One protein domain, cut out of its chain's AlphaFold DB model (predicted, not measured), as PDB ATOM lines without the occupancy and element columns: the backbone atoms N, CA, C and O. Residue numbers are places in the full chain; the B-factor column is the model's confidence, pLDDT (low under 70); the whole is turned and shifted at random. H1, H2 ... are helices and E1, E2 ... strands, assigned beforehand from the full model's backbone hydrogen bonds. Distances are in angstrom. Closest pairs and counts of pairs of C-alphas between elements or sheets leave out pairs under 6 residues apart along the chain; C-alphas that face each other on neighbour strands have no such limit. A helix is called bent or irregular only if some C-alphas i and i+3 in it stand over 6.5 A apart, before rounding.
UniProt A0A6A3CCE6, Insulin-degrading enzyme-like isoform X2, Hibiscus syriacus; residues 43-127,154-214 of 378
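What this domain is: This is residues 43 to 127 and 154 to 214 of the 378 residues of the protein "Insulin-degrading enzyme-like isoform X2" of Hibiscus syriacus (UniProt A0A6A3CCE6). What is the main picture? A twisted sheet of four strands, E2, E3, E1 and E4, with no helix over it, makes one end of a loose, open frame, and the helices reach away from it toward H4 at the far end. Between these ends H3 and H5 run lengthwise with H2 beside H5, H6 after the sheet packs on H3, and residues 122 to 127 stick out beyond the body. What is it made of? The printed part has 146 residues, with six named helices and four named strands in the order E1 E2 H1 H2 H3 H4 H5 E3 E4 H6; the class is mixed, helices and strands, and the sheet E2 E3 E1 E4 is mixed too. It is loose, with a radius of gyration of the C-alphas of 18.6 A and spans of 51 by 43 by 25 A.

Where its parts are: Where does the first strand begin, and what comes next? E1 is residues 45 to 50, with C-alpha 45 at (10.552, -8.865, 21.053). E2, residues 56 to 62, is 20.2 A long. Where are the helices before the cut? H1 is residues 68 to 73, H2 is residues 75 to 80 and H3 is residues 88 to 102, 20.6 A long. H4, residues 107 to 122, is 22.2 A long and ends with C-alpha 122 at (-31.503, -15.178, 8.473). What follows the cut? H5 is residues 160 to 167, E3 is residues 175 to 181 and 19.7 A long, and E4 is residues 198 to 203 and 17.4 A long. H6, residues 206 to 213, ends with C-alpha 213 at (10.806, -17.048, 8.772).

How they stand to each other: How are the strands paired? Edge strand E2 is antiparallel to E3 at 166 degrees, with N 59 and O 178 at 2.9 A, within hydrogen-bond range. E3 and E1 are parallel at 21 degrees, with N 179 and O 47 at 2.8 A. E1 and edge strand E4 are antiparallel at 157 degrees, with N 202 and O 46 at 2.8 A. How does H3 stand to its neighbours? Residues 90 to 94 of H3 touch H6 at a steep tilt of 41 degrees, the same way, and the closest C-alphas, of Gly 91 and Trp 212, are 5.6 A apart. Residues 97 to 101 of H3 only just touch H5, with 3 pairs of C-alphas within 8 A, the closest being Arg 101 and Leu 167 at 7.4 A; the tilt is a shallow 22 degrees, opposite ways. What lies farther from the sheet? H2 touches H5 at a steep tilt of 50 degrees, the closest C-alphas being those of Pro 75 and Ile 163 at 5.6 A. Residues 109 to 113 of H4 only just touch H2, with 3 pairs of C-alphas within 8 A, the closest being Tyr 78 and Phe 110 at 7.2 A, and the two are about perpendicular at 86 degrees. H1 is close to H5 but not clearly touching, with the C-alphas of Lys 73 and Thr 162 closest at 7.9 A. How do the helix backbones look? In H3, H4, H5 and H6 every O i to N i+4 pair is within hydrogen-bond range, against 1 of 2 in H2 and 0 of 2 in H1, where 1 of 3 O i to N i+3 pairs is. H1 is irregular, with C-alphas 69 and 72 at 8.3 A.

The domain as a whole: How far does it reach? The two C-alphas farthest apart, those of Arg 122 and Asp 188, are 53.7 A apart. Where is the cut, and which link is long? Residues 128 to 153 are not printed, and C-alphas 127 and 154 are 19.3 A apart across this cut. Of the links that are printed whole, E3 to E4 is long, with 16 residues, of which 190 to 191 pair antiparallel with residues 198 to 199 of E4. Where is confidence low? The mean pLDDT of the printed part is 85.3, and residue 77 and residues 79 to 88 are under 70.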
ATOM      1  N   ALA A  43      10.113  -5.264  16.186       86.50
ATOM      2  CA  ALA A  43      10.208  -6.652  15.747       86.50
ATOM      3  C   ALA A  43      11.121  -7.482  16.664       86.50
ATOM      4  O   ALA A  43      12.099  -6.959  17.192       86.50
ATOM      5  N   GLY A  44      10.856  -8.787  16.782       86.88
ATOM      6  CA  GLY A  44      11.757  -9.709  17.483       86.88
ATOM      7  C   GLY A  44      11.758  -9.578  19.009       86.88
ATOM      8  O   GLY A  44      12.694 -10.052  19.645       86.88
ATOM      9  N   LYS A  45      10.721  -8.971  19.599       88.62
ATOM     10  CA  LYS A  45      10.552  -8.865  21.053       88.62
ATOM     11  C   LYS A  45       9.515  -9.833  21.602       88.62
ATOM     12  O   LYS A  45       8.451 -10.032  21.013       88.62
ATOM     13  N   LEU A  46       9.820 -10.368  22.780       86.31
ATOM     14  CA  LEU A  46       8.891 -11.083  23.640       86.31
ATOM     15  C   LEU A  46       8.648 -10.271  24.910       86.31
ATOM     16  O   LEU A  46       9.586  -9.829  25.570       86.31
ATOM     17  N   TYR A  47       7.382 -10.112  25.267       90.19
ATOM     18  CA  TYR A  47       6.943  -9.436  26.477       90.19
ATOM     19  C   TYR A  47       6.458 -10.482  27.480       90.19
ATOM     20  O   TYR A  47       5.647 -11.345  27.148       90.19
ATOM     21  N   ARG A  48       6.946 -10.428  28.720       85.81
ATOM     22  CA  ARG A  48       6.423 -11.239  29.827       85.81
ATOM     23  C   ARG A  48       5.617 -10.359  30.758       85.81
ATOM     24  O   ARG A  48       6.136  -9.348  31.212       85.81
ATOM     25  N   LEU A  49       4.395 -10.760  31.080       88.75
ATOM     26  CA  LEU A  49       3.503 -10.030  31.976       88.75
ATOM     27  C   LEU A  49       3.121 -10.918  33.164       88.75
ATOM     28  O   LEU A  49       2.813 -12.101  32.994       88.75
ATOM     29  N   GLU A  50       3.122 -10.352  34.372       84.75
ATOM     30  CA  GLU A  50       2.642 -11.075  35.553       84.75
ATOM     31  C   GLU A  50       1.109 -11.153  35.535       84.75
ATOM     32  O   GLU A  50       0.406 -10.140  35.528       84.75
ATOM     33  N   ALA A  51       0.565 -12.369  35.530       81.12
ATOM     34  CA  ALA A  51      -0.880 -12.559  35.522       81.12
ATOM     35  C   ALA A  51      -1.503 -12.246  36.894       81.12
ATOM     36  O   ALA A  51      -1.087 -12.784  37.916       81.12
ATOM     37  N   VAL A  52      -2.583 -11.454  36.936       80.81
ATOM     38  CA  VAL A  52      -3.339 -11.206  38.186       80.81
ATOM     39  C   VAL A  52      -4.084 -12.471  38.648       80.81
ATOM     40  O   VAL A  52      -4.127 -12.794  39.841       80.81
ATOM     41  N   LYS A  53      -4.644 -13.230  37.700       74.88
ATOM     42  CA  LYS A  53      -5.273 -14.546  37.917       74.88
ATOM     43  C   LYS A  53      -4.266 -15.668  37.652       74.88
ATOM     44  O   LYS A  53      -3.227 -15.431  37.050       74.88
ATOM     45  N   ASP A  54      -4.556 -16.873  38.127       76.06
ATOM     46  CA  ASP A  54      -3.729 -18.050  37.838       76.06
ATOM     47  C   ASP A  54      -4.085 -18.584  36.439       76.06
ATOM     48  O   ASP A  54      -5.016 -19.366  36.270       76.06
ATOM     49  N   VAL A  55      -3.434 -18.023  35.417       72.88
ATOM     50  CA  VAL A  55      -3.656 -18.308  33.989       72.88
ATOM     51  C   VAL A  55      -2.314 -18.397  33.263       72.88
ATOM     52  O   VAL A  55      -1.301 -17.905  33.766       72.88
ATOM     53  N   HIS A  56      -2.297 -19.014  32.079       74.25
ATOM     54  CA  HIS A  56      -1.133 -18.979  31.193       74.25
ATOM     55  C   HIS A  56      -1.601 -18.696  29.769       74.25
ATOM     56  O   HIS A  56      -2.233 -19.538  29.134       74.25
ATOM     57  N   ILE A  57      -1.292 -17.503  29.279       79.81
ATOM     58  CA  ILE A  57      -1.706 -17.029  27.959       79.81
ATOM     59  C   ILE A  57      -0.453 -16.779  27.121       79.81
ATOM     60  O   ILE A  57       0.508 -16.177  27.603       79.81
ATOM     61  N   LEU A  58      -0.484 -17.249  25.874       81.50
ATOM     62  CA  LEU A  58       0.341 -16.721  24.794       81.50
ATOM     63  C   LEU A  58      -0.586 -15.942  23.866       81.50
ATOM     64  O   LEU A  58      -1.533 -16.517  23.329       81.50
ATOM     65  N   GLU A  59      -0.262 -14.680  23.637       83.69
ATOM     66  CA  GLU A  59      -0.887 -13.850  22.616       83.69
ATOM     67  C   GLU A  59       0.131 -13.591  21.496       83.69
ATOM     68  O   GLU A  59       1.302 -13.295  21.757       83.69
ATOM     69  N   LEU A  60      -0.305 -13.769  20.245       84.12
ATOM     70  CA  LEU A  60       0.484 -13.502  19.043       84.12
ATOM     71  C   LEU A  60      -0.254 -12.469  18.204       84.12
ATOM     72  O   LEU A  60      -1.360 -12.735  17.730       84.12
ATOM     73  N   SER A  61       0.383 -11.324  17.994       85.69
ATOM     74  CA  SER A  61      -0.241 -10.171  17.348       85.69
ATOM     75  C   SER A  61       0.576  -9.730  16.139       85.69
ATOM     76  O   SER A  61       1.799  -9.629  16.215       85.69
ATOM     77  N   TRP A  62      -0.090  -9.457  15.014       87.38
ATOM     78  CA  TRP A  62       0.532  -8.972  13.777       87.38
ATOM     79  C   TRP A  62      -0.097  -7.644  13.361       87.38
ATOM     80  O   TRP A  62      -1.319  -7.512  13.355       87.38
ATOM     81  N   ALA A  63       0.722  -6.656  12.995       84.69
ATOM     82  CA  ALA A  63       0.211  -5.357  12.576       84.69
ATOM     83  C   ALA A  63      -0.324  -5.450  11.139       84.69
ATOM     84  O   ALA A  63       0.436  -5.671  10.192       84.69
ATOM     85  N   LEU A  64      -1.636  -5.286  10.973       81.50
ATOM     86  CA  LEU A  64      -2.294  -5.236   9.668       81.50
ATOM     87  C   LEU A  64      -2.586  -3.777   9.267       81.50
ATOM     88  O   LEU A  64      -2.828  -2.937  10.137       81.50
ATOM     89  N   PRO A  65      -2.600  -3.447   7.961       81.56
ATOM     90  CA  PRO A  65      -3.170  -2.184   7.498       81.56
ATOM     91  C   PRO A  65      -4.673  -2.139   7.811       81.56
ATOM     92  O   PRO A  65      -5.302  -3.176   8.004       81.56
ATOM     93  N   CYS A  66      -5.280  -0.951   7.821       80.44
ATOM     94  CA  CYS A  66      -6.724  -0.825   8.040       80.44
ATOM     95  C   CYS A  66      -7.519  -1.568   6.946       80.44
ATOM     96  O   CYS A  66      -7.480  -1.179   5.779       80.44
ATOM     97  N   LEU A  67      -8.247  -2.622   7.334       79.88
ATOM     98  CA  LEU A  67      -9.013  -3.487   6.424       79.88
ATOM     99  C   LEU A  67     -10.503  -3.115   6.312       79.88
ATOM    100  O   LEU A  67     -11.245  -3.820   5.638       79.88
ATOM    101  N   LEU A  68     -10.956  -2.011   6.922       79.00
ATOM    102  CA  LEU A  68     -12.380  -1.622   6.945       79.00
ATOM    103  C   LEU A  68     -13.004  -1.466   5.544       79.00
ATOM    104  O   LEU A  68     -14.196  -1.687   5.377       79.00
ATOM    105  N   GLN A  69     -12.215  -1.102   4.527       82.75
ATOM    106  CA  GLN A  69     -12.697  -0.991   3.141       82.75
ATOM    107  C   GLN A  69     -12.812  -2.347   2.422       82.75
ATOM    108  O   GLN A  69     -13.487  -2.440   1.403       82.75
ATOM    109  N   GLU A  70     -12.193  -3.399   2.962       82.12
ATOM    110  CA  GLU A  70     -12.172  -4.758   2.406       82.12
ATOM    111  C   GLU A  70     -13.210  -5.675   3.091       82.12
ATOM    112  O   GLU A  70     -13.152  -6.899   2.951       82.12
ATOM    113  N   TYR A  71     -14.163  -5.099   3.840       80.31
ATOM    114  CA  TYR A  71     -15.134  -5.843   4.651       80.31
ATOM    115  C   TYR A  71     -15.908  -6.953   3.902       80.31
ATOM    116  O   TYR A  71     -16.037  -8.020   4.494       80.31
ATOM    117  N   PRO A  72     -16.313  -6.842   2.612       85.56
ATOM    118  CA  PRO A  72     -17.068  -7.907   1.932       85.56
ATOM    119  C   PRO A  72     -16.233  -9.141   1.566       85.56
ATOM    120  O   PRO A  72     -16.780 -10.128   1.069       85.56
ATOM    121  N   LYS A  73     -14.907  -9.065   1.756       87.75
ATOM    122  CA  LYS A  73     -13.934 -10.129   1.470       87.75
ATOM    123  C   LYS A  73     -13.547 -10.922   2.727       87.75
ATOM    124  O   LYS A  73     -12.901 -11.959   2.604       87.75
ATOM    125  N   LYS A  74     -13.869 -10.399   3.923       76.44
ATOM    126  CA  LYS A  74     -13.625 -10.985   5.263       76.44
ATOM    127  C   LYS A  74     -12.283 -11.744   5.443       76.44
ATOM    128  O   LYS A  74     -12.245 -12.851   5.986       76.44
ATOM    129  N   PRO A  75     -11.132 -11.171   5.035       76.50
ATOM    130  CA  PRO A  75      -9.857 -11.895   5.030       76.50
ATOM    131  C   PRO A  75      -9.245 -12.112   6.426       76.50
ATOM    132  O   PRO A  75      -8.392 -12.987   6.572       76.50
ATOM    133  N   LYS A  76      -9.657 -11.339   7.450       72.06
ATOM    134  CA  LYS A  76      -9.275 -11.589   8.856       72.06
ATOM    135  C   LYS A  76      -9.883 -12.911   9.325       72.06
ATOM    136  O   LYS A  76      -9.163 -13.779   9.805       72.06
ATOM    137  N   ASP A  77     -11.183 -13.069   9.106       66.19
ATOM    138  CA  ASP A  77     -12.006 -14.185   9.572       66.19
ATOM    139  C   ASP A  77     -11.533 -15.510   8.943       66.19
ATOM    140  O   ASP A  77     -11.320 -16.493   9.653       66.19
ATOM    141  N   TYR A  78     -11.227 -15.494   7.637       70.19
ATOM    142  CA  TYR A  78     -10.621 -16.627   6.918       70.19
ATOM    143  C   TYR A  78      -9.315 -17.125   7.571       70.19
ATOM    144  O   TYR A  78      -9.073 -18.328   7.626       70.19
ATOM    145  N   LEU A  79      -8.454 -16.219   8.053       60.41
ATOM    146  CA  LEU A  79      -7.155 -16.573   8.647       60.41
ATOM    147  C   LEU A  79      -7.239 -16.868  10.151       60.41
ATOM    148  O   LEU A  79      -6.482 -17.698  10.653       60.41
ATOM    149  N   ALA A  80      -8.166 -16.230  10.870       61.12
ATOM    150  CA  ALA A  80      -8.408 -16.472  12.292       61.12
ATOM    151  C   ALA A  80      -8.906 -17.902  12.574       61.12
ATOM    152  O   ALA A  80      -8.660 -18.434  13.654       61.12
ATOM    153  N   HIS A  81      -9.537 -18.545  11.588       62.62
ATOM    154  CA  HIS A  81     -10.027 -19.925  11.650       62.62
ATOM    155  C   HIS A  81      -8.915 -21.007  11.757       62.62
ATOM    156  O   HIS A  81      -9.235 -22.191  11.800       62.62
ATOM    157  N   LEU A  82      -7.613 -20.652  11.763       60.12
ATOM    158  CA  LEU A  82      -6.541 -21.569  11.325       60.12
ATOM    159  C   LEU A  82      -5.272 -21.758  12.231       60.12
ATOM    160  O   LEU A  82      -4.359 -22.440  11.771       60.12
ATOM    161  N   LEU A  83      -5.122 -21.208  13.461       57.41
ATOM    162  CA  LEU A  83      -3.805 -21.123  14.196       57.41
ATOM    163  C   LEU A  83      -3.815 -21.440  15.745       57.41
ATOM    164  O   LEU A  83      -4.862 -21.276  16.364       57.41
ATOM    165  N   GLY A  84      -2.673 -21.789  16.425       39.47
ATOM    166  CA  GLY A  84      -2.541 -21.756  17.936       39.47
ATOM    167  C   GLY A  84      -1.301 -22.353  18.732       39.47
ATOM    168  O   GLY A  84      -0.519 -23.104  18.152       39.47
ATOM    169  N   GLN A  85      -1.194 -22.064  20.084       39.69
ATOM    170  CA  GLN A  85      -0.637 -22.869  21.273       39.69
ATOM    171  C   GLN A  85       0.745 -22.705  22.106       39.69
ATOM    172  O   GLN A  85       1.148 -23.679  22.732       39.69
ATOM    173  N   ILE A  86       1.506 -21.581  22.233       55.03
ATOM    174  CA  ILE A  86       2.840 -21.368  22.981       55.03
ATOM    175  C   ILE A  86       4.199 -21.192  22.168       55.03
ATOM    176  O   ILE A  86       4.252 -20.219  21.438       55.03
ATOM    177  N   PHE A  87       5.325 -21.975  22.249       57.38
ATOM    178  CA  PHE A  87       6.634 -21.709  21.516       57.38
ATOM    179  C   PHE A  87       7.026 -22.638  20.333       57.38
ATOM    180  O   PHE A  87       7.423 -22.138  19.283       57.38
ATOM    181  N   HIS A  88       6.981 -23.974  20.478       62.62
ATOM    182  CA  HIS A  88       7.237 -24.909  19.355       62.62
ATOM    183  C   HIS A  88       6.240 -24.645  18.232       62.62
ATOM    184  O   HIS A  88       6.595 -24.373  17.101       62.62
ATOM    185  N   ILE A  89       4.987 -24.627  18.640       72.56
ATOM    186  CA  ILE A  89       3.924 -23.685  18.313       72.56
ATOM    187  C   ILE A  89       4.247 -22.484  17.442       72.56
ATOM    188  O   ILE A  89       3.581 -22.364  16.439       72.56
ATOM    189  N   ILE A  90       5.134 -21.550  17.786       84.88
ATOM    190  CA  ILE A  90       5.371 -20.409  16.888       84.88
ATOM    191  C   ILE A  90       5.984 -20.955  15.597       84.88
ATOM    192  O   ILE A  90       5.535 -20.614  14.513       84.88
ATOM    193  N   GLY A  91       6.862 -21.955  15.716       87.75
ATOM    194  CA  GLY A  91       7.202 -22.866  14.626       87.75
ATOM    195  C   GLY A  91       5.985 -23.553  13.985       87.75
ATOM    196  O   GLY A  91       5.861 -23.432  12.780       87.75
ATOM    197  N   TYR A  92       5.062 -24.210  14.706       86.56
ATOM    198  CA  TYR A  92       3.865 -24.831  14.089       86.56
ATOM    199  C   TYR A  92       2.934 -23.824  13.387       86.56
ATOM    200  O   TYR A  92       2.417 -24.121  12.321       86.56
ATOM    201  N   VAL A  93       2.759 -22.621  13.932       89.06
ATOM    202  CA  VAL A  93       2.030 -21.484  13.365       89.06
ATOM    203  C   VAL A  93       2.740 -21.025  12.101       89.06
ATOM    204  O   VAL A  93       2.089 -20.877  11.078       89.06
ATOM    205  N   TYR A  94       4.069 -20.887  12.102       92.19
ATOM    206  CA  TYR A  94       4.821 -20.552  10.892       92.19
ATOM    207  C   TYR A  94       4.904 -21.701   9.878       92.19
ATOM    208  O   TYR A  94       4.910 -21.432   8.680       92.19
ATOM    209  N   GLN A  95       4.877 -22.964  10.304       92.56
ATOM    210  CA  GLN A  95       4.714 -24.131   9.431       92.56
ATOM    211  C   GLN A  95       3.317 -24.141   8.803       92.56
ATOM    212  O   GLN A  95       3.191 -24.391   7.608       92.56
ATOM    213  N   TYR A  96       2.279 -23.794   9.567       90.62
ATOM    214  CA  TYR A  96       0.913 -23.666   9.070       90.62
ATOM    215  C   TYR A  96       0.775 -22.473   8.116       90.62
ATOM    216  O   TYR A  96       0.220 -22.598   7.031       90.62
ATOM    217  N   LEU A  97       1.368 -21.323   8.438       91.94
ATOM    218  CA  LEU A  97       1.451 -20.174   7.532       91.94
ATOM    219  C   LEU A  97       2.264 -20.517   6.270       91.94
ATOM    220  O   LEU A  97       1.913 -20.061   5.184       91.94
ATOM    221  N   LYS A  98       3.309 -21.352   6.369       93.38
ATOM    222  CA  LYS A  98       4.053 -21.887   5.216       93.38
ATOM    223  C   LYS A  98       3.178 -22.819   4.369       93.38
ATOM    224  O   LYS A  98       3.150 -22.645   3.154       93.38
ATOM    225  N   LEU A  99       2.400 -23.712   4.987       93.00
ATOM    226  CA  LEU A  99       1.388 -24.540   4.319       93.00
ATOM    227  C   LEU A  99       0.367 -23.667   3.568       93.00
ATOM    228  O   LEU A  99       0.177 -23.838   2.366       93.00
ATOM    229  N   LEU A 100      -0.221 -22.666   4.233       91.56
ATOM    230  CA  LEU A 100      -1.184 -21.739   3.626       91.56
ATOM    231  C   LEU A 100      -0.596 -20.904   2.479       91.56
ATOM    232  O   LEU A 100      -1.324 -20.549   1.557       91.56
ATOM    233  N   ARG A 101       0.706 -20.588   2.511       91.94
ATOM    234  CA  ARG A 101       1.407 -19.887   1.416       91.94
ATOM    235  C   ARG A 101       1.701 -20.790   0.222       91.94
ATOM    236  O   ARG A 101       1.723 -20.299  -0.905       91.94
ATOM    237  N   GLN A 102       1.971 -22.072   0.467       92.12
ATOM    238  CA  GLN A 102       2.229 -23.066  -0.577       92.12
ATOM    239  C   GLN A 102       0.944 -23.497  -1.294       92.12
ATOM    240  O   GLN A 102       0.974 -23.789  -2.489       92.12
ATOM    241  N   LEU A 103      -0.183 -23.515  -0.581       88.81
ATOM    242  CA  LEU A 103      -1.502 -23.782  -1.145       88.81
ATOM    243  C   LEU A 103      -2.104 -22.523  -1.799       88.81
ATOM    244  O   LEU A 103      -1.698 -21.386  -1.547       88.81
ATOM    245  N   SER A 104      -3.099 -22.706  -2.668       87.94
ATOM    246  CA  SER A 104      -3.995 -21.607  -3.040       87.94
ATOM    247  C   SER A 104      -5.019 -21.367  -1.925       87.94
ATOM    248  O   SER A 104      -5.429 -22.336  -1.276       87.94
ATOM    249  N   PRO A 105      -5.491 -20.123  -1.710       93.06
ATOM    250  CA  PRO A 105      -6.709 -19.884  -0.949       93.06
ATOM    251  C   PRO A 105      -7.849 -20.761  -1.478       93.06
ATOM    252  O   PRO A 105      -7.950 -21.030  -2.676       93.06
ATOM    253  N   GLN A 106      -8.679 -21.258  -0.568       92.25
ATOM    254  CA  GLN A 106      -9.680 -22.273  -0.862       92.25
ATOM    255  C   GLN A 106     -11.069 -21.637  -0.924       92.25
ATOM    256  O   GLN A 106     -11.657 -21.319   0.108       92.25
ATOM    257  N   GLU A 107     -11.616 -21.488  -2.132       94.25
ATOM    258  CA  GLU A 107     -12.939 -20.877  -2.352       94.25
ATOM    259  C   GLU A 107     -14.055 -21.601  -1.571       94.25
ATOM    260  O   GLU A 107     -15.032 -20.986  -1.150       94.25
ATOM    261  N   TRP A 108     -13.912 -22.909  -1.323       93.06
ATOM    262  CA  TRP A 108     -14.897 -23.668  -0.551       93.06
ATOM    263  C   TRP A 108     -14.971 -23.233   0.923       93.06
ATOM    264  O   TRP A 108     -16.065 -23.259   1.476       93.06
ATOM    265  N   ILE A 109     -13.868 -22.766   1.527       91.88
ATOM    266  CA  ILE A 109     -13.862 -22.216   2.897       91.88
ATOM    267  C   ILE A 109     -14.616 -20.881   2.920       91.88
ATOM    268  O   ILE A 109     -15.423 -20.636   3.810       91.88
ATOM    269  N   PHE A 110     -14.423 -20.035   1.902       94.25
ATOM    270  CA  PHE A 110     -15.202 -18.800   1.758       94.25
ATOM    271  C   PHE A 110     -16.696 -19.080   1.563       94.25
ATOM    272  O   PHE A 110     -17.521 -18.364   2.119       94.25
ATOM    273  N   LYS A 111     -17.056 -20.141   0.830       93.06
ATOM    274  CA  LYS A 111     -18.455 -20.574   0.686       93.06
ATOM    275  C   LYS A 111     -19.049 -21.082   2.001       93.06
ATOM    276  O   LYS A 111     -20.178 -20.728   2.295       93.06
ATOM    277  N   GLU A 112     -18.298 -21.816   2.824       91.56
ATOM    278  CA  GLU A 112     -18.768 -22.172   4.174       91.56
ATOM    279  C   GLU A 112     -18.976 -20.935   5.055       91.56
ATOM    280  O   GLU A 112     -20.011 -20.819   5.704       91.56
ATOM    281  N   LEU A 113     -18.040 -19.979   5.042       92.06
ATOM    282  CA  LEU A 113     -18.190 -18.710   5.762       92.06
ATOM    283  C   LEU A 113     -19.406 -17.903   5.262       92.06
ATOM    284  O   LEU A 113     -20.152 -17.363   6.074       92.06
ATOM    285  N   GLN A 114     -19.652 -17.886   3.949       93.19
ATOM    286  CA  GLN A 114     -20.829 -17.274   3.327       93.19
ATOM    287  C   GLN A 114     -22.135 -17.972   3.727       93.19
ATOM    288  O   GLN A 114     -23.098 -17.295   4.083       93.19
ATOM    289  N   ASP A 115     -22.186 -19.304   3.698       91.31
ATOM    290  CA  ASP A 115     -23.355 -20.079   4.127       91.31
ATOM    291  C   ASP A 115     -23.662 -19.826   5.615       91.31
ATOM    292  O   ASP A 115     -24.821 -19.621   5.979       91.31
ATOM    293  N   MET A 116     -22.630 -19.754   6.465       90.44
ATOM    294  CA  MET A 116     -22.769 -19.435   7.890       90.44
ATOM    295  C   MET A 116     -23.202 -17.985   8.133       90.44
ATOM    296  O   MET A 116     -24.140 -17.770   8.890       90.44
ATOM    297  N   GLY A 117     -22.609 -16.994   7.460       92.12
ATOM    298  CA  GLY A 117     -23.031 -15.590   7.570       92.12
ATOM    299  C   GLY A 117     -24.488 -15.382   7.143       92.12
ATOM    300  O   GLY A 117     -25.274 -14.770   7.865       92.12
ATOM    301  N   ASN A 118     -24.892 -15.986   6.022       92.19
ATOM    302  CA  ASN A 118     -26.280 -15.967   5.551       92.19
ATOM    303  C   ASN A 118     -27.253 -16.652   6.525       92.19
ATOM    304  O   ASN A 118     -28.385 -16.193   6.696       92.19
ATOM    305  N   MET A 119     -26.840 -17.760   7.144       91.06
ATOM    306  CA  MET A 119     -27.619 -18.466   8.162       91.06
ATOM    307  C   MET A 119     -27.779 -17.614   9.427       91.06
ATOM    308  O   MET A 119     -28.901 -17.453   9.907       91.06
ATOM    309  N   ASP A 120     -26.684 -17.053   9.931       90.69
ATOM    310  CA  ASP A 120     -26.655 -16.216  11.129       90.69
ATOM    311  C   ASP A 120     -27.540 -14.981  10.959       90.69
ATOM    312  O   ASP A 120     -28.360 -14.698  11.826       90.69
ATOM    313  N   PHE A 121     -27.468 -14.319   9.801       93.06
ATOM    314  CA  PHE A 121     -28.344 -13.200   9.465       93.06
ATOM    315  C   PHE A 121     -29.823 -13.605   9.390       93.06
ATOM    316  O   PHE A 121     -30.700 -12.947   9.947       93.06
ATOM    317  N   ARG A 122     -30.124 -14.712   8.699       91.44
ATOM    318  CA  ARG A 122     -31.503 -15.178   8.473       91.44
ATOM    319  C   ARG A 122     -32.211 -15.617   9.757       91.44
ATOM    320  O   ARG A 122     -33.441 -15.578   9.806       91.44
ATOM    321  N   PHE A 123     -31.456 -16.086  10.746       89.56
ATOM    322  CA  PHE A 123     -31.968 -16.597  12.019       89.56
ATOM    323  C   PHE A 123     -31.436 -15.810  13.222       89.56
ATOM    324  O   PHE A 123     -31.365 -16.371  14.321       89.56
ATOM    325  N   ALA A 124     -31.081 -14.540  13.009       89.75
ATOM    326  CA  ALA A 124     -30.803 -13.588  14.073       89.75
ATOM    327  C   ALA A 124     -32.027 -13.468  14.996       89.75
ATOM    328  O   ALA A 124     -33.176 -13.495  14.544       89.75
ATOM    329  N   GLU A 125     -31.775 -13.389  16.298       85.75
ATOM    330  CA  GLU A 125     -32.813 -13.237  17.319       85.75
ATOM    331  C   GLU A 125     -33.044 -11.743  17.600       85.75
ATOM    332  O   GLU A 125     -32.193 -10.912  17.296       85.75
ATOM    333  N   GLU A 126     -34.217 -11.377  18.125       86.38
ATOM    334  CA  GLU A 126     -34.503  -9.977  18.465       86.38
ATOM    335  C   GLU A 126     -33.705  -9.572  19.713       86.38
ATOM    336  O   GLU A 126     -33.868 -10.159  20.786       86.38
ATOM    337  N   GLU A 127     -32.839  -8.572  19.559       87.56
ATOM    338  CA  GLU A 127     -31.975  -8.054  20.620       87.56
ATOM    339  C   GLU A 127     -32.600  -6.853  21.354       87.56
ATOM    340  O   GLU A 127     -33.685  -6.370  21.012       87.56
ATOM    341  N   VAL A 154     -21.814 -10.300   5.994       92.56
ATOM    342  CA  VAL A 154     -21.591 -10.324   4.545       92.56
ATOM    343  C   VAL A 154     -20.285 -11.013   4.137       92.56
ATOM    344  O   VAL A 154     -19.187 -10.643   4.554       92.56
ATOM    345  N   TYR A 155     -20.418 -11.973   3.224       93.12
ATOM    346  CA  TYR A 155     -19.329 -12.584   2.463       93.12
ATOM    347  C   TYR A 155     -19.752 -12.585   0.992       93.12
ATOM    348  O   TYR A 155     -20.404 -13.514   0.524       93.12
ATOM    349  N   GLU A 156     -19.446 -11.519   0.255       89.19
ATOM    350  CA  GLU A 156     -19.929 -11.330  -1.127       89.19
ATOM    351  C   GLU A 156     -18.850 -11.571  -2.180       89.19
ATOM    352  O   GLU A 156     -19.130 -12.123  -3.245       89.19
ATOM    353  N   LEU A 157     -17.615 -11.147  -1.899       92.75
ATOM    354  CA  LEU A 157     -16.556 -11.053  -2.898       92.75
ATOM    355  C   LEU A 157     -15.397 -11.995  -2.565       92.75
ATOM    356  O   LEU A 157     -14.557 -11.698  -1.716       92.75
ATOM    357  N   TRP A 158     -15.321 -13.114  -3.287       93.31
ATOM    358  CA  TRP A 158     -14.140 -13.974  -3.283       93.31
ATOM    359  C   TRP A 158     -12.995 -13.323  -4.067       93.31
ATOM    360  O   TRP A 158     -13.122 -13.069  -5.266       93.31
ATOM    361  N   GLU A 159     -11.858 -13.085  -3.410       93.69
ATOM    362  CA  GLU A 159     -10.662 -12.533  -4.051       93.69
ATOM    363  C   GLU A 159      -9.379 -13.120  -3.437       93.69
ATOM    364  O   GLU A 159      -8.915 -12.697  -2.373       93.69
ATOM    365  N   GLU A 160      -8.767 -14.087  -4.132       94.06
ATOM    366  CA  GLU A 160      -7.532 -14.747  -3.677       94.06
ATOM    367  C   GLU A 160      -6.384 -13.767  -3.406       94.06
ATOM    368  O   GLU A 160      -5.599 -13.976  -2.480       94.06
ATOM    369  N   GLU A 161      -6.259 -12.710  -4.214       93.94
ATOM    370  CA  GLU A 161      -5.152 -11.756  -4.113       93.94
ATOM    371  C   GLU A 161      -5.162 -11.005  -2.780       93.94
ATOM    372  O   GLU A 161      -4.104 -10.844  -2.171       93.94
ATOM    373  N   THR A 162      -6.337 -10.624  -2.268       93.38
ATOM    374  CA  THR A 162      -6.454  -9.979  -0.951       93.38
ATOM    375  C   THR A 162      -6.101 -10.939   0.184       93.38
ATOM    376  O   THR A 162      -5.377 -10.547   1.101       93.38
ATOM    377  N   ILE A 163      -6.497 -12.214   0.098       92.75
ATOM    378  CA  ILE A 163      -6.109 -13.234   1.088       92.75
ATOM    379  C   ILE A 163      -4.587 -13.443   1.075       92.75
ATOM    380  O   ILE A 163      -3.952 -13.408   2.128       92.75
ATOM    381  N   ARG A 164      -3.967 -13.583  -0.107       93.62
ATOM    382  CA  ARG A 164      -2.503 -13.722  -0.252       93.62
ATOM    383  C   ARG A 164      -1.753 -12.483   0.240       93.62
ATOM    384  O   ARG A 164      -0.751 -12.613   0.944       93.62
ATOM    385  N   LYS A 165      -2.249 -11.289  -0.093       92.88
ATOM    386  CA  LYS A 165      -1.718 -10.004   0.378       92.88
ATOM    387  C   LYS A 165      -1.743  -9.942   1.901       92.88
ATOM    388  O   LYS A 165      -0.733  -9.585   2.494       92.88
ATOM    389  N   ILE A 166      -2.839 -10.334   2.544       91.88
ATOM    390  CA  ILE A 166      -2.951 -10.286   4.006       91.88
ATOM    391  C   ILE A 166      -2.100 -11.375   4.676       91.88
ATOM    392  O   ILE A 166      -1.370 -11.067   5.614       91.88
ATOM    393  N   LEU A 167      -2.042 -12.588   4.119       91.50
ATOM    394  CA  LEU A 167      -1.152 -13.673   4.567       91.50
ATOM    395  C   LEU A 167       0.352 -13.300   4.516       91.50
ATOM    396  O   LEU A 167       1.170 -13.877   5.243       91.50
ATOM    397  N   SER A 168       0.728 -12.316   3.687       92.44
ATOM    398  CA  SER A 168       2.097 -11.774   3.618       92.44
ATOM    399  C   SER A 168       2.500 -10.923   4.833       92.44
ATOM    400  O   SER A 168       3.691 -10.810   5.106       92.44
ATOM    401  N   PHE A 169       1.545 -10.399   5.613       91.12
ATOM    402  CA  PHE A 169       1.835  -9.647   6.845       91.12
ATOM    403  C   PHE A 169       2.155 -10.546   8.048       91.12
ATOM    404  O   PHE A 169       2.701 -10.065   9.038       91.12
ATOM    405  N   PHE A 170       1.856 -11.845   7.985       90.94
ATOM    406  CA  PHE A 170       2.090 -12.790   9.082       90.94
ATOM    407  C   PHE A 170       3.543 -13.289   9.085       90.94
ATOM    408  O   PHE A 170       3.802 -14.469   8.855       90.94
ATOM    409  N   THR A 171       4.514 -12.395   9.269       92.31
ATOM    410  CA  THR A 171       5.949 -12.728   9.357       92.31
ATOM    411  C   THR A 171       6.461 -12.575  10.791       92.31
ATOM    412  O   THR A 171       5.907 -11.763  11.538       92.31
ATOM    413  N   PRO A 172       7.551 -13.264  11.187       92.00
ATOM    414  CA  PRO A 172       8.164 -13.081  12.506       92.00
ATOM    415  C   PRO A 172       8.547 -11.624  12.775       92.00
ATOM    416  O   PRO A 172       8.432 -11.135  13.894       92.00
ATOM    417  N   ARG A 173       8.950 -10.896  11.727       91.69
ATOM    418  CA  ARG A 173       9.325  -9.476  11.792       91.69
ATOM    419  C   ARG A 173       8.150  -8.535  12.054       91.69
ATOM    420  O   ARG A 173       8.376  -7.426  12.520       91.69
ATOM    421  N   ASN A 174       6.926  -8.955  11.751       91.44
ATOM    422  CA  ASN A 174       5.710  -8.188  12.020       91.44
ATOM    423  C   ASN A 174       4.961  -8.698  13.267       91.44
ATOM    424  O   ASN A 174       3.908  -8.169  13.612       91.44
ATOM    425  N   MET A 175       5.491  -9.725  13.934       91.38
ATOM    426  CA  MET A 175       4.890 -10.373  15.095       91.38
ATOM    427  C   MET A 175       5.316  -9.699  16.405       91.38
ATOM    428  O   MET A 175       6.488  -9.375  16.601       91.38
ATOM    429  N   ARG A 176       4.362  -9.569  17.320       90.62
ATOM    430  CA  ARG A 176       4.546  -9.328  18.751       90.62
ATOM    431  C   ARG A 176       4.163 -10.600  19.511       90.62
ATOM    432  O   ARG A 176       3.200 -11.264  19.130       90.62
ATOM    433  N   ILE A 177       4.917 -10.928  20.561       88.81
ATOM    434  CA  ILE A 177       4.625 -12.047  21.465       88.81
ATOM    435  C   ILE A 177       4.413 -11.502  22.875       88.81
ATOM    436  O   ILE A 177       5.338 -10.918  23.439       88.81
ATOM    437  N   ASP A 178       3.258 -11.779  23.472       89.06
ATOM    438  CA  ASP A 178       2.996 -11.536  24.891       89.06
ATOM    439  C   ASP A 178       2.780 -12.873  25.621       89.06
ATOM    440  O   ASP A 178       2.032 -13.743  25.171       89.06
ATOM    441  N   VAL A 179       3.460 -13.062  26.756       84.31
ATOM    442  CA  VAL A 179       3.365 -14.255  27.612       84.31
ATOM    443  C   VAL A 179       2.898 -13.835  29.001       84.31
ATOM    444  O   VAL A 179       3.653 -13.220  29.754       84.31
ATOM    445  N   VAL A 180       1.671 -14.201  29.366       85.12
ATOM    446  CA  VAL A 180       1.020 -13.772  30.615       85.12
ATOM    447  C   VAL A 180       0.877 -14.965  31.559       85.12
ATOM    448  O   VAL A 180       0.130 -15.895  31.260       85.12
ATOM    449  N   THR A 181       1.592 -14.982  32.690       75.88
ATOM    450  CA  THR A 181       1.487 -16.064  33.698       75.88
ATOM    451  C   THR A 181       2.058 -15.663  35.066       75.88
ATOM    452  O   THR A 181       2.749 -14.656  35.192       75.88
ATOM    453  N   LYS A 182       1.770 -16.458  36.105       79.31
ATOM    454  CA  LYS A 182       2.390 -16.383  37.442       79.31
ATOM    455  C   LYS A 182       3.630 -17.267  37.611       79.31
ATOM    456  O   LYS A 182       4.293 -17.203  38.642       79.31
ATOM    457  N   SER A 183       3.923 -18.154  36.658       73.56
ATOM    458  CA  SER A 183       4.864 -19.265  36.888       73.56
ATOM    459  C   SER A 183       6.347 -18.936  36.704       73.56
ATOM    460  O   SER A 183       7.186 -19.789  36.993       73.56
ATOM    461  N   PHE A 184       6.697 -17.730  36.254       71.31
ATOM    462  CA  PHE A 184       8.081 -17.251  36.212       71.31
ATOM    463  C   PHE A 184       8.261 -16.000  37.072       71.31
ATOM    464  O   PHE A 184       7.319 -15.257  37.334       71.31
ATOM    465  N   LYS A 185       9.503 -15.754  37.494       73.12
ATOM    466  CA  LYS A 185       9.897 -14.457  38.048       73.12
ATOM    467  C   LYS A 185      10.314 -13.565  36.889       73.12
ATOM    468  O   LYS A 185      11.128 -13.991  36.076       73.12
ATOM    469  N   LEU A 186       9.778 -12.352  36.836       80.12
ATOM    470  CA  LEU A 186      10.245 -11.343  35.891       80.12
ATOM    471  C   LEU A 186      11.690 -10.934  36.234       80.12
ATOM    472  O   LEU A 186      12.076 -10.856  37.406       80.12
ATOM    473  N   HIS A 187      12.477 -10.671  35.198       79.06
ATOM    474  CA  HIS A 187      13.822 -10.101  35.273       79.06
ATOM    475  C   HIS A 187      13.790  -8.719  34.611       79.06
ATOM    476  O   HIS A 187      12.958  -8.501  33.741       79.06
ATOM    477  N   ASP A 188      14.630  -7.778  35.051       85.81
ATOM    478  CA  ASP A 188      14.679  -6.407  34.502       85.81
ATOM    479  C   ASP A 188      13.291  -5.732  34.393       85.81
ATOM    480  O   ASP A 188      12.892  -5.194  33.361       85.81
ATOM    481  N   VAL A 189      12.535  -5.815  35.497       90.25
ATOM    482  CA  VAL A 189      11.109  -5.463  35.570       90.25
ATOM    483  C   VAL A 189      10.857  -3.988  35.258       90.25
ATOM    484  O   VAL A 189      11.333  -3.094  35.960       90.25
ATOM    485  N   GLN A 190      10.027  -3.761  34.247       92.62
ATOM    486  CA  GLN A 190       9.427  -2.483  33.894       92.62
ATOM    487  C   GLN A 190       7.976  -2.428  34.392       92.62
ATOM    488  O   GLN A 190       7.370  -3.455  34.697       92.62
ATOM    489  N   TYR A 191       7.416  -1.222  34.482       92.00
ATOM    490  CA  TYR A 191       6.051  -0.995  34.951       92.00
ATOM    491  C   TYR A 191       5.295  -0.151  33.934       92.00
ATOM    492  O   TYR A 191       5.764   0.914  33.534       92.00
ATOM    493  N   GLU A 192       4.123  -0.629  33.524       92.88
ATOM    494  CA  GLU A 192       3.213   0.129  32.667       92.88
ATOM    495  C   GLU A 192       2.708   1.376  33.438       92.88
ATOM    496  O   GLU A 192       2.274   1.236  34.588       92.88
ATOM    497  N   PRO A 193       2.810   2.600  32.879       92.44
ATOM    498  CA  PRO A 193       2.606   3.845  33.624       92.44
ATOM    499  C   PRO A 193       1.189   4.096  34.165       92.44
ATOM    500  O   PRO A 193       1.063   4.879  35.109       92.44
ATOM    501  N   TRP A 194       0.135   3.496  33.601       93.81
ATOM    502  CA  TRP A 194      -1.252   3.782  33.998       93.81
ATOM    503  C   TRP A 194      -1.791   2.825  35.067       93.81
ATOM    504  O   TRP A 194      -2.396   3.270  36.043       93.81
ATOM    505  N   PHE A 195      -1.562   1.523  34.905       90.62
ATOM    506  CA  PHE A 195      -2.038   0.467  35.803       90.62
ATOM    507  C   PHE A 195      -0.956  -0.053  36.756       90.62
ATOM    508  O   PHE A 195      -1.272  -0.775  37.701       90.62
ATOM    509  N   GLY A 196       0.316   0.294  36.531       90.12
ATOM    510  CA  GLY A 196       1.437  -0.214  37.323       90.12
ATOM    511  C   GLY A 196       1.688  -1.711  37.119       90.12
ATOM    512  O   GLY A 196       2.263  -2.356  37.993       90.12
ATOM    513  N   SER A 197       1.233  -2.284  36.001       90.00
ATOM    514  CA  SER A 197       1.416  -3.705  35.697       90.00
ATOM    515  C   SER A 197       2.899  -4.017  35.457       90.00
ATOM    516  O   SER A 197       3.508  -3.373  34.595       90.00
ATOM    517  N   PRO A 198       3.496  -4.979  36.186       91.12
ATOM    518  CA  PRO A 198       4.888  -5.354  35.991       91.12
ATOM    519  C   PRO A 198       5.038  -6.233  34.745       91.12
ATOM    520  O   PRO A 198       4.281  -7.188  34.533       91.12
ATOM    521  N   TYR A 199       6.047  -5.925  33.936       92.12
ATOM    522  CA  TYR A 199       6.405  -6.695  32.750       92.12
ATOM    523  C   TYR A 199       7.925  -6.734  32.544       92.12
ATOM    524  O   TYR A 199       8.665  -5.961  33.150       92.12
ATOM    525  N   SER A 200       8.406  -7.627  31.685       90.62
ATOM    526  CA  SER A 200       9.785  -7.606  31.184       90.62
ATOM    527  C   SER A 200       9.823  -7.766  29.668       90.62
ATOM    528  O   SER A 200       8.906  -8.333  29.073       90.62
ATOM    529  N   GLU A 201      10.886  -7.260  29.046       91.75
ATOM    530  CA  GLU A 201      11.142  -7.406  27.610       91.75
ATOM    531  C   GLU A 201      12.345  -8.320  27.388       91.75
ATOM    532  O   GLU A 201      13.377  -8.165  28.038       91.75
ATOM    533  N   GLU A 202      12.221  -9.250  26.447       88.38
ATOM    534  CA  GLU A 202      13.279 -10.167  26.038       88.38
ATOM    535  C   GLU A 202      13.488 -10.074  24.522       88.38
ATOM    536  O   GLU A 202      12.535 -10.111  23.740       88.38
ATOM    537  N   GLU A 203      14.749  -9.963  24.100       90.44
ATOM    538  CA  GLU A 203      15.138 -10.033  22.689       90.44
ATOM    539  C   GLU A 203      15.137 -11.497  22.225       90.44
ATOM    540  O   GLU A 203      15.758 -12.369  22.842       90.44
ATOM    541  N   ILE A 204      14.453 -11.778  21.118       88.12
ATOM    542  CA  ILE A 204      14.385 -13.112  20.520       88.12
ATOM    543  C   ILE A 204      15.667 -13.359  19.718       88.12
ATOM    544  O   ILE A 204      16.093 -12.522  18.922       88.12
ATOM    545  N   SER A 205      16.295 -14.526  19.892       88.56
ATOM    546  CA  SER A 205      17.548 -14.833  19.197       88.56
ATOM    547  C   SER A 205      17.360 -14.877  17.676       88.56
ATOM    548  O   SER A 205      16.407 -15.478  17.176       88.56
ATOM    549  N   SER A 206      18.311 -14.315  16.923       90.06
ATOM    550  CA  SER A 206      18.256 -14.269  15.450       90.06
ATOM    551  C   SER A 206      18.049 -15.650  14.822       90.06
ATOM    552  O   SER A 206      17.260 -15.790  13.898       90.06
ATOM    553  N   SER A 207      18.667 -16.686  15.395       87.75
ATOM    554  CA  SER A 207      18.496 -18.087  14.993       87.75
ATOM    555  C   SER A 207      17.055 -18.601  15.085       87.75
ATOM    556  O   SER A 207      16.659 -19.458  14.299       87.75
ATOM    557  N   LEU A 208      16.268 -18.104  16.043       85.69
ATOM    558  CA  LEU A 208      14.875 -18.502  16.237       85.69
ATOM    559  C   LEU A 208      13.955 -17.715  15.295       85.69
ATOM    560  O   LEU A 208      13.047 -18.292  14.706       85.69
ATOM    561  N   MET A 209      14.260 -16.433  15.069       91.06
ATOM    562  CA  MET A 209      13.604 -15.614  14.042       91.06
ATOM    563  C   MET A 209      13.817 -16.185  12.631       91.06
ATOM    564  O   MET A 209      12.867 -16.271  11.862       91.06
ATOM    565  N   GLU A 210      15.036 -16.624  12.304       91.31
ATOM    566  CA  GLU A 210      15.368 -17.286  11.032       91.31
ATOM    567  C   GLU A 210      14.629 -18.624  10.870       91.31
ATOM    568  O   GLU A 210      14.051 -18.876   9.814       91.31
ATOM    569  N   LEU A 211      14.571 -19.447  11.927       89.00
ATOM    570  CA  LEU A 211      13.822 -20.713  11.935       89.00
ATOM    571  C   LEU A 211      12.312 -20.517  11.713       89.00
ATOM    572  O   LEU A 211      11.656 -21.376  11.126       89.00
ATOM    573  N   TRP A 212      11.754 -19.412  12.203       91.50
ATOM    574  CA  TRP A 212      10.343 -19.062  12.036       91.50
ATOM    575  C   TRP A 212      10.031 -18.383  10.697       91.50
ATOM    576  O   TRP A 212       8.904 -18.481  10.221       91.50
ATOM    577  N   GLU A 213      10.996 -17.700  10.076       92.00
ATOM    578  CA  GLU A 213      10.806 -17.048   8.772       92.00
ATOM    579  C   GLU A 213      10.660 -18.099   7.655       92.00
ATOM    580  O   GLU A 213       9.783 -17.965   6.800       92.00
ATOM    581  N   ASP A 214      11.455 -19.178   7.703       91.25
ATOM    582  CA  ASP A 214      11.329 -20.332   6.802       91.25
ATOM    583  C   ASP A 214      11.533 -21.683   7.529       91.25
ATOM    584  O   ASP A 214      12.633 -22.248   7.518       91.25
TER     585      ASP A 214